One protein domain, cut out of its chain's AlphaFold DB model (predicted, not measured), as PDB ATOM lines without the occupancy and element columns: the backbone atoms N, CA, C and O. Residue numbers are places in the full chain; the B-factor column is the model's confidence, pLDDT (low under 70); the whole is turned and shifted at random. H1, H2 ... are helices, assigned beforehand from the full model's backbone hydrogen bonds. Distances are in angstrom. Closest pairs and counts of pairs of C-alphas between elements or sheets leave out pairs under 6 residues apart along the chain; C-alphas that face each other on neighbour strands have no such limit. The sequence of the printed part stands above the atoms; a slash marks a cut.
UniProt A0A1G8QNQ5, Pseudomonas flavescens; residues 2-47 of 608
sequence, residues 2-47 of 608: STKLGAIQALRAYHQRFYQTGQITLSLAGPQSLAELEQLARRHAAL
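What this domain is: This is residues 2 to 47 of the 608 residues of a protein of Pseudomonas flavescens (UniProt A0A1G8QNQ5). What shape does the printed part make, from its first residue on? Helix H1 sticks out as a long free arm, and beyond it the chain runs on as a stretch with no named element, then folds back so that the second helix, H2, lies beside that stretch. What is it built of? The printed part has 46 residues, with two named helices in the order H1, H2, and no named strand; the class is all helix. How large is it? It is extended, a rod spanning 51 by 19 by 14 A, with a radius of gyration of the C-alphas of 16.1 A, and the arm H1 makes much of the length.

How they stand to each other: Where does H1, residues 2 to 18, stand? It stands free: residues 2 to 19, of which 2 to 18 belong to H1, have no C-alpha 8 or more apart along the chain within 10 A. How does H2, residues 34 to 45, stand to it? H1 and H2 are apart, with no C-alpha of the one within 8 A of the other. What do the backbones show? In H1 and H2 every O i to N i+4 pair is within hydrogen-bond range.

Where its parts are: Where is H1? It begins at C-alpha 2, (-23.015, 32.314, 67.088), and measures 24.7 A to C-alpha 18. Where is H2? It measures 15.8 A from C-alpha 34 to C-alpha 45, which is at (-47.660, 45.418, 45.513).

The domain as a whole: How far does it reach? The two C-alphas farthest apart, those of Ser 2 and Ser 33, are 50.9 A apart. Is there a cut or a long link? The printed part has no cut, and residues 19 to 33 make a long link of 15 residues. Where is confidence low? Residues 2 to 4 are under 70, and the mean pLDDT of the printed part is 89.1.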
ATOM      1  N   SER A   2     -22.871  30.844  66.940       59.28
ATOM      2  CA  SER A   2     -23.015  32.314  67.088       59.28
ATOM      3  C   SER A   2     -22.861  33.125  65.777       59.28
ATOM      4  O   SER A   2     -23.678  33.990  65.474       59.28
ATOM      5  N   THR A   3     -21.905  32.768  64.912       64.56
ATOM      6  CA  THR A   3     -21.660  33.433  63.614       64.56
ATOM      7  C   THR A   3     -22.782  33.253  62.584       64.56
ATOM      8  O   THR A   3     -23.072  34.179  61.830       64.56
ATOM      9  N   LYS A   4     -23.468  32.099  62.571       66.44
ATOM     10  CA  LYS A   4     -24.633  31.877  61.690       66.44
ATOM     11  C   LYS A   4     -25.845  32.700  62.140       66.44
ATOM     12  O   LYS A   4     -26.567  33.218  61.293       66.44
ATOM     13  N   LEU A   5     -26.042  32.856  63.452       71.25
ATOM     14  CA  LEU A   5     -27.129  33.672  64.002       71.25
ATOM     15  C   LEU A   5     -26.939  35.162  63.669       71.25
ATOM     16  O   LEU A   5     -27.882  35.812  63.221       71.25
ATOM     17  N   GLY A   6     -25.708  35.676  63.806       82.12
ATOM     18  CA  GLY A   6     -25.368  37.059  63.452       82.12
ATOM     19  C   GLY A   6     -25.577  37.374  61.966       82.12
ATOM     20  O   GLY A   6     -26.141  38.413  61.631       82.12
ATOM     21  N   ALA A   7     -25.219  36.446  61.072       84.44
ATOM     22  CA  ALA A   7     -25.452  36.604  59.635       84.44
ATOM     23  C   ALA A   7     -26.951  36.663  59.283       84.44
ATOM     24  O   ALA A   7     -27.376  37.530  58.521       84.44
ATOM     25  N   ILE A   8     -27.776  35.792  59.877       90.06
ATOM     26  CA  ILE A   8     -29.236  35.807  59.670       90.06
ATOM     27  C   ILE A   8     -29.843  37.125  60.167       90.06
ATOM     28  O   ILE A   8     -30.713  37.695  59.506       90.06
ATOM     29  N   GLN A   9     -29.387  37.633  61.312       91.19
ATOM     30  CA  GLN A   9     -29.875  38.899  61.855       91.19
ATOM     31  C   GLN A   9     -29.489  40.092  60.970       91.19
ATOM     32  O   GLN A   9     -30.335  40.946  60.704       91.19
ATOM     33  N   ALA A  10     -28.259  40.117  60.447       92.94
ATOM     34  CA  ALA A  10     -27.816  41.135  59.496       92.94
ATOM     35  C   ALA A  10     -28.649  41.119  58.201       92.94
ATOM     36  O   ALA A  10     -29.080  42.173  57.737       92.94
ATOM     37  N   LEU A  11     -28.950  39.932  57.657       94.50
ATOM     38  CA  LEU A  11     -29.812  39.787  56.479       94.50
ATOM     39  C   LEU A  11     -31.236  40.294  56.737       94.50
ATOM     40  O   LEU A  11     -31.797  40.998  55.899       94.50
ATOM     41  N   ARG A  12     -31.814  39.994  57.908       93.38
ATOM     42  CA  ARG A  12     -33.140  40.510  58.292       93.38
ATOM     43  C   ARG A  12     -33.151  42.033  58.398       93.38
ATOM     44  O   ARG A  12     -34.061  42.660  57.864       93.38
ATOM     45  N   ALA A  13     -32.140  42.620  59.038       92.75
ATOM     46  CA  ALA A  13     -32.017  44.072  59.153       92.75
ATOM     47  C   ALA A  13     -31.854  44.738  57.776       92.75
ATOM     48  O   ALA A  13     -32.487  45.756  57.498       92.75
ATOM     49  N   TYR A  14     -31.059  44.137  56.885       91.69
ATOM     50  CA  TYR A  14     -30.909  44.603  55.506       91.69
ATOM     51  C   TYR A  14     -32.236  44.545  54.739       91.69
ATOM     52  O   TYR A  14     -32.630  45.532  54.118       91.69
ATOM     53  N   HIS A  15     -32.957  43.421  54.824       91.94
ATOM     54  CA  HIS A  15     -34.268  43.258  54.199       91.94
ATOM     55  C   HIS A  15     -35.252  44.330  54.684       91.94
ATOM     56  O   HIS A  15     -35.804  45.065  53.874       91.94
ATOM     57  N   GLN A  16     -35.406  44.495  56.000       89.94
ATOM     58  CA  GLN A  16     -36.293  45.509  56.583       89.94
ATOM     59  C   GLN A  16     -35.931  46.937  56.150       89.94
ATOM     60  O   GLN A  16     -36.818  47.762  55.949       89.94
ATOM     61  N   ARG A  17     -34.637  47.234  55.980       88.50
ATOM     62  CA  ARG A  17     -34.165  48.565  55.585       88.50
ATOM     63  C   ARG A  17     -34.320  48.859  54.092       88.50
ATOM     64  O   ARG A  17     -34.520  50.021  53.748       88.50
ATOM     65  N   PHE A  18     -34.188  47.879  53.199       88.75
ATOM     66  CA  PHE A  18     -34.119  48.146  51.752       88.75
ATOM     67  C   PHE A  18     -35.271  47.552  50.928       88.75
ATOM     68  O   PHE A  18     -35.551  48.081  49.857       88.75
ATOM     69  N   TYR A  19     -35.974  46.523  51.409       91.06
ATOM     70  CA  TYR A  19     -37.078  45.869  50.690       91.06
ATOM     71  C   TYR A  19     -38.427  46.507  51.062       91.06
ATOM     72  O   TYR A  19     -39.295  45.881  51.669       91.06
ATOM     73  N   GLN A  20     -38.584  47.784  50.711       90.94
ATOM     74  CA  GLN A  20     -39.789  48.588  50.951       90.94
ATOM     75  C   GLN A  20     -40.245  49.270  49.653       90.94
ATOM     76  O   GLN A  20     -39.435  49.529  48.765       90.94
ATOM     77  N   THR A  21     -41.536  49.584  49.552       87.94
ATOM     78  CA  THR A  21     -42.182  50.116  48.332       87.94
ATOM     79  C   THR A  21     -41.489  51.342  47.723       87.94
ATOM     80  O   THR A  21     -41.377  51.414  46.505       87.94
ATOM     81  N   GLY A  22     -40.924  52.257  48.518       87.38
ATOM     82  CA  GLY A  22     -40.167  53.412  48.012       87.38
ATOM     83  C   GLY A  22     -38.821  53.095  47.336       87.38
ATOM     84  O   GLY A  22     -38.177  54.007  46.826       87.38
ATOM     85  N   GLN A  23     -38.369  51.837  47.344       88.81
ATOM     86  CA  GLN A  23     -37.099  51.377  46.753       88.81
ATOM     87  C   GLN A  23     -37.277  50.297  45.680       88.81
ATOM     88  O   GLN A  23     -36.288  49.786  45.154       88.81
ATOM     89  N   ILE A  24     -38.520  49.920  45.376       90.25
ATOM     90  CA  ILE A  24     -38.841  48.821  44.469       90.25
ATOM     91  C   ILE A  24     -39.546  49.395  43.245       90.25
ATOM     92  O   ILE A  24     -40.469  50.194  43.355       90.25
ATOM     93  N   THR A  25     -39.112  48.969  42.065       90.12
ATOM     94  CA  THR A  25     -39.821  49.193  40.803       90.12
ATOM     95  C   THR A  25     -40.299  47.838  40.306       90.12
ATOM     96  O   THR A  25     -39.492  46.924  40.147       90.12
ATOM     97  N   LEU A  26     -41.610  47.695  40.117       91.31
ATOM     98  CA  LEU A  26     -42.229  46.489  39.574       91.31
ATOM     99  C   LEU A  26     -42.630  46.762  38.126       91.31
ATOM    100  O   LEU A  26     -43.428  47.661  37.880       91.31
ATOM    101  N   SER A  27     -42.104  45.964  37.201       93.06
ATOM    102  CA  SER A  27     -42.525  45.953  35.801       93.06
ATOM    103  C   SER A  27     -43.199  44.620  35.489       93.06
ATOM    104  O   SER A  27     -42.720  43.566  35.919       93.06
ATOM    105  N   LEU A  28     -44.331  44.669  34.786       93.12
ATOM    106  CA  LEU A  28     -45.110  43.502  34.378       93.12
ATOM    107  C   LEU A  28     -45.244  43.502  32.856       93.12
ATOM    108  O   LEU A  28     -45.663  44.498  32.275       93.12
ATOM    109  N   ALA A  29     -44.935  42.369  32.230       91.50
ATOM    110  CA  ALA A  29     -45.098  42.157  30.799       91.50
ATOM    111  C   ALA A  29     -45.857  40.847  30.570       91.50
ATOM    112  O   ALA A  29     -45.464  39.797  31.083       91.50
ATOM    113  N   GLY A  30     -46.948  40.911  29.811       89.06
ATOM    114  CA  GLY A  30     -47.795  39.762  29.519       89.06
ATOM    115  C   GLY A  30     -48.889  40.100  28.505       89.06
ATOM    116  O   GLY A  30     -49.041  41.263  28.138       89.06
ATOM    117  N   PRO A  31     -49.638  39.091  28.033       85.12
ATOM    118  CA  PRO A  31     -50.683  39.267  27.023       85.12
ATOM    119  C   PRO A  31     -51.962  39.923  27.569       85.12
ATOM    120  O   PRO A  31     -52.886  40.184  26.802       85.12
ATOM    121  N   GLN A  32     -52.053  40.136  28.885       91.00
ATOM    122  CA  GLN A  32     -53.210  40.744  29.533       91.00
ATOM    123  C   GLN A  32     -53.355  42.219  29.147       91.00
ATOM    124  O   GLN A  32     -52.389  42.904  28.804       91.00
ATOM    125  N   SER A  33     -54.574  42.737  29.260       93.50
ATOM    126  CA  SER A  33     -54.831  44.166  29.100       93.50
ATOM    127  C   SER A  33     -54.110  44.992  30.173       93.50
ATOM    128  O   SER A  33     -53.838  44.519  31.279       93.50
ATOM    129  N   LEU A  34     -53.860  46.274  29.888       95.19
ATOM    130  CA  LEU A  34     -53.244  47.186  30.860       95.19
ATOM    131  C   LEU A  34     -54.031  47.264  32.179       95.19
ATOM    132  O   LEU A  34     -53.421  47.335  33.240       95.19
ATOM    133  N   ALA A  35     -55.365  47.193  32.125       96.56
ATOM    134  CA  ALA A  35     -56.215  47.210  33.316       96.56
ATOM    135  C   ALA A  35     -56.019  45.958  34.191       96.56
ATOM    136  O   ALA A  35     -55.928  46.056  35.414       96.56
ATOM    137  N   GLU A  36     -55.908  44.780  33.573       96.25
ATOM    138  CA  GLU A  36     -55.624  43.530  34.285       96.25
ATOM    139  C   GLU A  36     -54.211  43.533  34.879       96.25
ATOM    140  O   GLU A  36     -54.034  43.163  36.041       96.25
ATOM    141  N   LEU A  37     -53.210  43.994  34.118       95.50
ATOM    142  CA  LEU A  37     -51.837  44.139  34.610       95.50
ATOM    143  C   LEU A  37     -51.766  45.117  35.789       95.50
ATOM    144  O   LEU A  37     -51.108  44.827  36.787       95.50
ATOM    145  N   GLU A  38     -52.484  46.237  35.727       95.62
ATOM    146  CA  GLU A  38     -52.572  47.192  36.831       95.62
ATOM    147  C   GLU A  38     -53.228  46.563  38.070       95.62
ATOM    148  O   GLU A  38     -52.728  46.715  39.189       95.62
ATOM    149  N   GLN A  39     -54.323  45.822  37.895       96.25
ATOM    150  CA  GLN A  39     -54.988  45.129  38.997       96.25
ATOM    151  C   GLN A  39     -54.061  44.094  39.653       96.25
ATOM    152  O   GLN A  39     -53.989  44.023  40.886       96.25
ATOM    153  N   LEU A  40     -53.325  43.318  38.852       95.50
ATOM    154  CA  LEU A  40     -52.313  42.378  39.334       95.50
ATOM    155  C   LEU A  40     -51.198  43.108  40.091       95.50
ATOM    156  O   LEU A  40     -50.869  42.716  41.215       95.50
ATOM    157  N   ALA A  41     -50.672  44.198  39.527       93.69
ATOM    158  CA  ALA A  41     -49.652  45.021  40.166       93.69
ATOM    159  C   ALA A  41     -50.129  45.526  41.530       93.69
ATOM    160  O   ALA A  41     -49.441  45.316  42.524       93.69
ATOM    161  N   ARG A  42     -51.331  46.109  41.618       93.31
ATOM    162  CA  ARG A  42     -51.911  46.606  42.881       93.31
ATOM    163  C   ARG A  42     -52.070  45.491  43.915       93.31
ATOM    164  O   ARG A  42     -51.689  45.674  45.071       93.31
ATOM    165  N   ARG A  43     -52.595  44.330  43.507       93.88
ATOM    166  CA  ARG A  43     -52.806  43.176  44.395       93.88
ATOM    167  C   ARG A  43     -51.496  42.673  45.000       93.88
ATOM    168  O   ARG A  43     -51.448  42.415  46.200       93.88
ATOM    169  N   HIS A  44     -50.453  42.520  44.188       91.12
ATOM    170  CA  HIS A  44     -49.173  41.979  44.648       91.12
ATOM    171  C   HIS A  44     -48.277  43.040  45.300       91.12
ATOM    172  O   HIS A  44     -47.555  42.721  46.243       91.12
ATOM    173  N   ALA A  45     -48.366  44.306  44.881       88.81
ATOM    174  CA  ALA A  45     -47.660  45.418  45.513       88.81
ATOM    175  C   ALA A  45     -48.105  45.635  46.971       88.81
ATOM    176  O   ALA A  45     -47.286  46.007  47.808       88.81
ATOM    177  N   ALA A  46     -49.370  45.335  47.297       89.25
ATOM    178  CA  ALA A  46     -49.905  45.427  48.657       89.25
ATOM    179  C   ALA A  46     -49.216  44.490  49.673       89.25
ATOM    180  O   ALA A  46     -49.377  44.677  50.876       89.25
ATOM    181  N   LEU A  47     -48.446  43.495  49.211       89.69
ATOM    182  CA  LEU A  47     -47.685  42.583  50.073       89.69
ATOM    183  C   LEU A  47     -46.362  43.188  50.572       89.69
ATOM    184  O   LEU A  47     -45.778  42.670  51.525       89.69
TER     185      LEU A  47